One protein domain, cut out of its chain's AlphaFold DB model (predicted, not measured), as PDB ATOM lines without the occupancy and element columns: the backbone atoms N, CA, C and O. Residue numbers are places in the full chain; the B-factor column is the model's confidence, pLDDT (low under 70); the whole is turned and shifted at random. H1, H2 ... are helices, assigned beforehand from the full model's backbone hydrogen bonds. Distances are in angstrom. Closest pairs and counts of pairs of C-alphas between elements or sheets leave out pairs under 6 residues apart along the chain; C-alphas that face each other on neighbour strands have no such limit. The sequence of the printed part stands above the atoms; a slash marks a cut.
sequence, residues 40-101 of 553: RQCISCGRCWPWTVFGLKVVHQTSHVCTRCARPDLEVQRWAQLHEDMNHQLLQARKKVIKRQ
ATOM      1  N   ARG A  40     116.234 149.973  71.769       74.38
ATOM      2  CA  ARG A  40     115.240 150.219  72.809       74.38
ATOM      3  C   ARG A  40     115.996 150.397  74.129       74.38
ATOM      4  O   ARG A  40     116.834 149.572  74.498       74.38
ATOM      5  N   GLN A  41     115.696 151.464  74.857       82.25
ATOM      6  CA  GLN A  41     116.240 151.701  76.189       82.25
ATOM      7  C   GLN A  41     115.341 151.016  77.224       82.25
ATOM      8  O   GLN A  41     114.116 151.107  77.154       82.25
ATOM      9  N   CYS A  42     115.926 150.283  78.168       84.00
ATOM     10  CA  CYS A  42     115.152 149.647  79.232       84.00
ATOM     11  C   CYS A  42     114.575 150.708  80.170       84.00
ATOM     12  O   CYS A  42     115.341 151.477  80.740       84.00
ATOM     13  N   ILE A  43     113.265 150.686  80.438       84.31
ATOM     14  CA  ILE A  43     112.627 151.681  81.317       84.31
ATOM     15  C   ILE A  43     113.128 151.586  82.768       84.31
ATOM     16  O   ILE A  43     113.171 152.584  83.474       84.31
ATOM     17  N   SER A  44     113.548 150.389  83.201       82.81
ATOM     18  CA  SER A  44     114.010 150.156  84.575       82.81
ATOM     19  C   SER A  44     115.467 150.555  84.829       82.81
ATOM     20  O   SER A  44     115.756 151.076  85.898       82.81
ATOM     21  N   CYS A  45     116.396 150.300  83.898       84.94
ATOM     22  CA  CYS A  45     117.821 150.614  84.091       84.94
ATOM     23  C   CYS A  45     118.361 151.709  83.168       84.94
ATOM     24  O   CYS A  45     119.536 152.050  83.267       84.94
ATOM     25  N   GLY A  46     117.554 152.228  82.240       84.69
ATOM     26  CA  GLY A  46     117.969 153.269  81.301       84.69
ATOM     27  C   GLY A  46     119.069 152.837  80.326       84.69
ATOM     28  O   GLY A  46     119.697 153.688  79.710       84.69
ATOM     29  N   ARG A  47     119.353 151.539  80.170       82.81
ATOM     30  CA  ARG A  47     120.418 151.055  79.275       82.81
ATOM     31  C   ARG A  47     119.846 150.443  78.000       82.81
ATOM     32  O   ARG A  47     118.816 149.764  78.050       82.81
ATOM     33  N   CYS A  48     120.532 150.669  76.881       78.75
ATOM     34  CA  CYS A  48     120.289 149.979  75.619       78.75
ATOM     35  C   CYS A  48     120.871 148.568  75.721       78.75
ATOM     36  O   CYS A  48     122.075 148.395  75.880       78.75
ATOM     37  N   TRP A  49     120.008 147.558  75.675       71.50
ATOM     38  CA  TRP A  49     120.416 146.155  75.627       71.50
ATOM     39  C   TRP A  49     119.854 145.527  74.354       71.50
ATOM     40  O   TRP A  49     118.784 145.944  73.907       71.50
ATOM     41  N   PRO A  50     120.510 144.514  73.767       62.94
ATOM     42  CA  PRO A  50     119.880 143.702  72.738       62.94
ATOM     43  C   PRO A  50     118.652 143.012  73.345       62.94
ATOM     44  O   PRO A  50     118.761 142.134  74.201       62.94
ATOM     45  N   TRP A  51     117.462 143.451  72.932       61.81
ATOM     46  CA  TRP A  51     116.193 142.899  73.400       61.81
ATOM     47  C   TRP A  51     116.020 141.521  72.797       61.81
ATOM     48  O   TRP A  51     115.543 141.372  71.675       61.81
ATOM     49  N   THR A  52     116.429 140.501  73.536       57.50
ATOM     50  CA  THR A  52     116.101 139.130  73.179       57.50
ATOM     51  C   THR A  52     114.702 138.850  73.704       57.50
ATOM     52  O   THR A  52     114.482 138.736  74.908       57.50
ATOM     53  N   VAL A  53     113.726 138.792  72.795       56.56
ATOM     54  CA  VAL A  53     112.407 138.248  73.116       56.56
ATOM     55  C   VAL A  53     112.602 136.745  73.227       56.56
ATOM     56  O   VAL A  53     112.749 136.054  72.221       56.56
ATOM     57  N   PHE A  54     112.685 136.233  74.451       51.84
ATOM     58  CA  PHE A  54     112.711 134.791  74.637       51.84
ATOM     59  C   PHE A  54     111.369 134.239  74.178       51.84
ATOM     60  O   PHE A  54     110.322 134.684  74.646       51.84
ATOM     61  N   GLY A  55     111.411 133.278  73.253       45.09
ATOM     62  CA  GLY A  55     110.262 132.523  72.759       45.09
ATOM     63  C   GLY A  55     109.655 131.615  73.829       45.09
ATOM     64  O   GLY A  55     109.425 130.432  73.585       45.09
ATOM     65  N   LEU A  56     109.411 132.153  75.024       48.34
ATOM     66  CA  LEU A  56     108.532 131.561  76.011       48.34
ATOM     67  C   LEU A  56     107.146 131.558  75.376       48.34
ATOM     68  O   LEU A  56     106.470 132.586  75.282       48.34
ATOM     69  N   LYS A  57     106.771 130.386  74.854       50.38
ATOM     70  CA  LYS A  57     105.421 130.096  74.386       50.38
ATOM     71  C   LYS A  57     104.456 130.607  75.461       50.38
ATOM     72  O   LYS A  57     104.438 130.089  76.568       50.38
ATOM     73  N   VAL A  58     103.656 131.610  75.100       46.22
ATOM     74  CA  VAL A  58     102.525 132.122  75.888       46.22
ATOM     75  C   VAL A  58     102.871 133.046  77.068       46.22
ATOM     76  O   VAL A  58     102.348 132.881  78.162       46.22
ATOM     77  N   VAL A  59     103.623 134.126  76.835       43.91
ATOM     78  CA  VAL A  59     103.310 135.394  77.523       43.91
ATOM     79  C   VAL A  59     103.446 136.550  76.531       43.91
ATOM     80  O   VAL A  59     104.540 136.882  76.090       43.91
ATOM     81  N   HIS A  60     102.326 137.178  76.168       44.31
ATOM     82  CA  HIS A  60     102.292 138.459  75.453       44.31
ATOM     83  C   HIS A  60     102.799 139.597  76.355       44.31
ATOM     84  O   HIS A  60     102.044 140.491  76.723       44.31
ATOM     85  N   GLN A  61     104.069 139.568  76.757       48.41
ATOM     86  CA  GLN A  61     104.672 140.692  77.457       48.41
ATOM     87  C   GLN A  61     105.551 141.484  76.501       48.41
ATOM     88  O   GLN A  61     106.722 141.201  76.275       48.41
ATOM     89  N   THR A  62     104.959 142.561  75.992       52.12
ATOM     90  CA  THR A  62     105.636 143.763  75.502       52.12
ATOM     91  C   THR A  62     106.336 144.491  76.659       52.12
ATOM     92  O   THR A  62     106.149 145.693  76.848       52.12
ATOM     93  N   SER A  63     107.082 143.788  77.515       60.59
ATOM     94  CA  SER A  63     107.721 144.428  78.659       60.59
ATOM     95  C   SER A  63     108.807 145.365  78.145       60.59
ATOM     96  O   SER A  63     109.786 144.915  77.556       60.59
ATOM     97  N   HIS A  64     108.671 146.666  78.404       72.69
ATOM     98  CA  HIS A  64     109.711 147.683  78.186       72.69
ATOM     99  C   HIS A  64     110.863 147.568  79.206       72.69
ATOM    100  O   HIS A  64     111.531 148.549  79.532       72.69
ATOM    101  N   VAL A  65     111.110 146.363  79.723       72.38
ATOM    102  CA  VAL A  65     112.109 146.039  80.741       72.38
ATOM    103  C   VAL A  65     113.057 144.983  80.168       72.38
ATOM    104  O   VAL A  65     112.594 143.962  79.667       72.38
ATOM    105  N   CYS A  66     114.371 145.231  80.196       79.50
ATOM    106  CA  CYS A  66     115.353 144.290  79.658       79.50
ATOM    107  C   CYS A  66     115.407 143.002  80.489       79.50
ATOM    108  O   CYS A  66     114.995 142.973  81.649       79.50
ATOM    109  N   THR A  67     115.979 141.949  79.909       72.50
ATOM    110  CA  THR A  67     116.104 140.619  80.526       72.50
ATOM    111  C   THR A  67     116.784 140.676  81.896       72.50
ATOM    112  O   THR A  67     116.298 140.068  82.845       72.50
ATOM    113  N   ARG A  68     117.817 141.518  82.034       74.94
ATOM    114  CA  ARG A  68     118.505 141.798  83.304       74.94
ATOM    115  C   ARG A  68     117.593 142.334  84.402       74.94
ATOM    116  O   ARG A  68     117.738 141.942  85.551       74.94
ATOM    117  N   CYS A  69     116.686 143.244  84.063       80.19
ATOM    118  CA  CYS A  69     115.785 143.855  85.037       80.19
ATOM    119  C   CYS A  69     114.540 142.997  85.286       80.19
ATOM    120  O   CYS A  69     114.012 143.005  86.391       80.19
ATOM    121  N   ALA A  70     114.066 142.265  84.276       81.75
ATOM    122  CA  ALA A  70     112.880 141.426  84.400       81.75
ATOM    123  C   ALA A  70     113.168 140.121  85.159       81.75
ATOM    124  O   ALA A  70     112.331 139.657  85.932       81.75
ATOM    125  N   ARG A  71     114.331 139.505  84.916       82.12
ATOM    126  CA  ARG A  71     114.723 138.197  85.462       82.12
ATOM    127  C   ARG A  71     116.244 138.141  85.694       82.12
ATOM    128  O   ARG A  71     116.934 137.435  84.954       82.12
ATOM    129  N   PRO A  72     116.779 138.853  86.704       76.69
ATOM    130  CA  PRO A  72     118.215 138.842  86.996       76.69
ATOM    131  C   PRO A  72     118.750 137.423  87.236       76.69
ATOM    132  O   PRO A  72     119.813 137.089  86.723       76.69
ATOM    133  N   ASP A  73     117.976 136.561  87.901       80.19
ATOM    134  CA  ASP A  73     118.382 135.185  88.215       80.19
ATOM    135  C   ASP A  73     118.616 134.330  86.958       80.19
ATOM    136  O   ASP A  73     119.597 133.593  86.876       80.19
ATOM    137  N   LEU A  74     117.752 134.463  85.939       76.25
ATOM    138  CA  LEU A  74     117.909 133.735  84.672       76.25
ATOM    139  C   LEU A  74     119.119 134.230  83.882       76.25
ATOM    140  O   LEU A  74     119.787 133.443  83.218       76.25
ATOM    141  N   GLU A  75     119.398 135.530  83.938       77.62
ATOM    142  CA  GLU A  75     120.572 136.094  83.282       77.62
ATOM    143  C   GLU A  75     121.853 135.596  83.965       77.62
ATOM    144  O   GLU A  75     122.772 135.162  83.277       77.62
ATOM    145  N   VAL A  76     121.896 135.568  85.302       77.56
ATOM    146  CA  VAL A  76     123.015 134.983  86.061       77.56
ATOM    147  C   VAL A  76     123.215 133.513  85.688       77.56
ATOM    148  O   VAL A  76     124.336 133.116  85.371       77.56
ATOM    149  N   GLN A  77     122.140 132.720  85.638       82.06
ATOM    150  CA  GLN A  77     122.202 131.315  85.225       82.06
ATOM    151  C   GLN A  77     122.724 131.155  83.789       82.06
ATOM    152  O   GLN A  77     123.561 130.294  83.523       82.06
ATOM    153  N   ARG A  78     122.289 132.019  82.864       80.12
ATOM    154  CA  ARG A  78     122.751 132.018  81.471       80.12
ATOM    155  C   ARG A  78     124.240 132.340  81.355       80.12
ATOM    156  O   ARG A  78     124.931 131.693  80.574       80.12
ATOM    157  N   TRP A  79     124.735 133.322  82.107       79.00
ATOM    158  CA  TRP A  79     126.164 133.654  82.123       79.00
ATOM    159  C   TRP A  79     127.005 132.535  82.733       79.00
ATOM    160  O   TRP A  79     128.076 132.246  82.208       79.00
ATOM    161  N   ALA A  80     126.510 131.876  83.785       85.94
ATOM    162  CA  ALA A  80     127.167 130.706  84.360       85.94
ATOM    163  C   ALA A  80     127.280 129.568  83.332       85.94
ATOM    164  O   ALA A  80     128.371 129.044  83.123       85.94
ATOM    165  N   GLN A  81     126.189 129.266  82.620       89.81
ATOM    166  CA  GLN A  81     126.179 128.238  81.578       89.81
ATOM    167  C   GLN A  81     127.103 128.590  80.403       89.81
ATOM    168  O   GLN A  81     127.887 127.758  79.961       89.81
ATOM    169  N   LEU A  82     127.085 129.843  79.937       86.38
ATOM    170  CA  LEU A  82     127.980 130.300  78.870       86.38
ATOM    171  C   LEU A  82     129.459 130.202  79.276       86.38
ATOM    172  O   LEU A  82     130.312 129.865  78.455       86.38
ATOM    173  N   HIS A  83     129.771 130.504  80.536       84.12
ATOM    174  CA  HIS A  83     131.123 130.387  81.072       84.12
ATOM    175  C   HIS A  83     131.588 128.925  81.129       84.12
ATOM    176  O   HIS A  83     132.721 128.625  80.747       84.12
ATOM    177  N   GLU A  84     130.716 128.010  81.554       92.44
ATOM    178  CA  GLU A  84     130.981 126.568  81.546       92.44
ATOM    179  C   GLU A  84     131.212 126.038  80.122       92.44
ATOM    180  O   GLU A  84     132.234 125.395  79.864       92.44
ATOM    181  N   ASP A  85     130.348 126.411  79.172       89.50
ATOM    182  CA  ASP A  85     130.480 126.048  77.757       89.50
ATOM    183  C   ASP A  85     131.800 126.552  77.158       89.50
ATOM    184  O   ASP A  85     132.503 125.814  76.459       89.50
ATOM    185  N   MET A  86     132.179 127.799  77.451       86.44
ATOM    186  CA  MET A  86     133.429 128.393  76.972       86.44
ATOM    187  C   MET A  86     134.656 127.679  77.553       86.44
ATOM    188  O   MET A  86     135.604 127.383  76.822       86.44
ATOM    189  N   ASN A  87     134.636 127.337  78.844       90.12
ATOM    190  CA  ASN A  87     135.714 126.574  79.475       90.12
ATOM    191  C   ASN A  87     135.833 125.167  78.887       90.12
ATOM    192  O   ASN A  87     136.940 124.709  78.592       90.12
ATOM    193  N   HIS A  88     134.706 124.503  78.640       95.06
ATOM    194  CA  HIS A  88     134.691 123.204  77.984       95.06
ATOM    195  C   HIS A  88     135.269 123.284  76.558       95.06
ATOM    196  O   HIS A  88     136.115 122.466  76.186       95.06
ATOM    197  N   GLN A  89     134.911 124.311  75.780       89.94
ATOM    198  CA  GLN A  89     135.484 124.546  74.448       89.94
ATOM    199  C   GLN A  89     136.994 124.826  74.494       89.94
ATOM    200  O   GLN A  89     137.740 124.278  73.678       89.94
ATOM    201  N   LEU A  90     137.471 125.614  75.463       90.25
ATOM    202  CA  LEU A  90     138.902 125.870  75.664       90.25
ATOM    203  C   LEU A  90     139.667 124.589  76.016       90.25
ATOM    204  O   LEU A  90     140.739 124.336  75.461       90.25
ATOM    205  N   LEU A  91     139.112 123.745  76.888       95.06
ATOM    206  CA  LEU A  91     139.693 122.445  77.226       95.06
ATOM    207  C   LEU A  91     139.747 121.520  76.003       95.06
ATOM    208  O   LEU A  91     140.776 120.887  75.756       95.06
ATOM    209  N   GLN A  92     138.688 121.478  75.191       94.94
ATOM    210  CA  GLN A  92     138.694 120.721  73.938       94.94
ATOM    211  C   GLN A  92     139.729 121.253  72.940       94.94
ATOM    212  O   GLN A  92     140.423 120.460  72.299       94.94
ATOM    213  N   ALA A  93     139.873 122.573  72.811       90.62
ATOM    214  CA  ALA A  93     140.877 123.190  71.950       90.62
ATOM    215  C   ALA A  93     142.302 122.828  72.403       90.62
ATOM    216  O   ALA A  93     143.111 122.398  71.580       90.62
ATOM    217  N   ARG A  94     142.587 122.886  73.711       92.19
ATOM    218  CA  ARG A  94     143.879 122.461  74.283       92.19
ATOM    219  C   ARG A  94     144.176 120.990  73.999       92.19
ATOM    220  O   ARG A  94     145.261 120.676  73.513       92.19
ATOM    221  N   LYS A  95     143.197 120.098  74.196       94.50
ATOM    222  CA  LYS A  95     143.334 118.667  73.864       94.50
ATOM    223  C   LYS A  95     143.651 118.448  72.377       94.50
ATOM    224  O   LYS A  95     144.493 117.615  72.048       94.50
ATOM    225  N   LYS A  96     143.033 119.217  71.470       92.19
ATOM    226  CA  LYS A  96     143.314 119.145  70.021       92.19
ATOM    227  C   LYS A  96     144.726 119.619  69.660       92.19
ATOM    228  O   LYS A  96     145.317 119.050  68.748       92.19
ATOM    229  N   VAL A  97     145.263 120.623  70.354       88.69
ATOM    230  CA  VAL A  97     146.639 121.112  70.137       88.69
ATOM    231  C   VAL A  97     147.664 120.084  70.613       88.69
ATOM    232  O   VAL A  97     148.553 119.726  69.844       88.69
ATOM    233  N   ILE A  98     147.492 119.536  71.821       89.94
ATOM    234  CA  ILE A  98     148.394 118.513  72.379       89.94
ATOM    235  C   ILE A  98     148.420 117.270  71.480       89.94
ATOM    236  O   ILE A  98     149.491 116.777  71.143       89.94
ATOM    237  N   LYS A  99     147.258 116.820  70.984       89.50
ATOM    238  CA  LYS A  99     147.172 115.667  70.070       89.50
ATOM    239  C   LYS A  99     147.905 115.879  68.733       89.50
ATOM    240  O   LYS A  99     148.267 114.902  68.087       89.50
ATOM    241  N   ARG A 100     148.126 117.125  68.297       80.44
ATOM    242  CA  ARG A 100     148.831 117.448  67.038       80.44
ATOM    243  C   ARG A 100     150.342 117.626  67.202       80.44
ATOM    244  O   ARG A 100     151.055 117.570  66.208       80.44
ATOM    245  N   GLN A 101     150.837 117.821  68.423       75.25
ATOM    246  CA  GLN A 101     152.263 118.016  68.691       75.25
ATOM    247  C   GLN A 101     153.178 116.792  68.467       75.25
ATOM    248  O   GLN A 101     154.299 117.013  68.008       75.25
TER     249      GLN A 101
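Overview. This is residues 40 to 101 of the 553 residues of an uncharacterized protein of Kwoniella heveanensis CBS 569 (UniProt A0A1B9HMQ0). A small head, made of the loops of residues 40 to 66 with the short helix H1 at one side of them, has one long helix, H2, sticking out of it as an arm; residues 77 to 100 of H2 and Gln 101 stand free. From the head a loop also sticks out at residues 55 to 60. The printed part has 62 residues with two named helices, H1 and then H2, and no named strand; its class is all helix. The whole is extended, with a radius of gyration of the C-alphas of 17.5 A, and spans 53 by 27 by 18 A, only just elongated; the arm makes the length.

Along the chain. Begin at C-alpha 40, at (115.240, 150.219, 72.809); from there residues 40 to 66 run with no named element. At C-alpha 67, (116.104, 140.619, 80.526), H1 begins and covers residues 67 to 70. Then find C-alpha 72 at (118.215, 138.842, 86.996), where H2 begins; it covers residues 72 to 100, 42.3 A from first to last C-alpha, and ends at C-alpha 100, at (148.831, 117.448, 67.038).

Arrangement. Look at Arg 71, the one residue between H1 and H2, a tight link. The two helices are close but not clearly touching, with 2 pairs of C-alphas within 8 A; the closest C-alphas are those of Arg 68 and Glu 75, 6.1 A apart. In H2 every O i to N i+4 pair is within hydrogen-bond range, while H1 is too short for such a pair.

Size, cuts and confidence. The two C-alphas farthest apart are those of His 60 and Gln 101, 54.4 A. Without the stretches that stand free, the body has 31 residues and spans 21 by 17 by 14 A. The printed part has no cut. In the B-factor column you find a mean pLDDT of the printed part of 76.6, with residues 50 to 63 under 70.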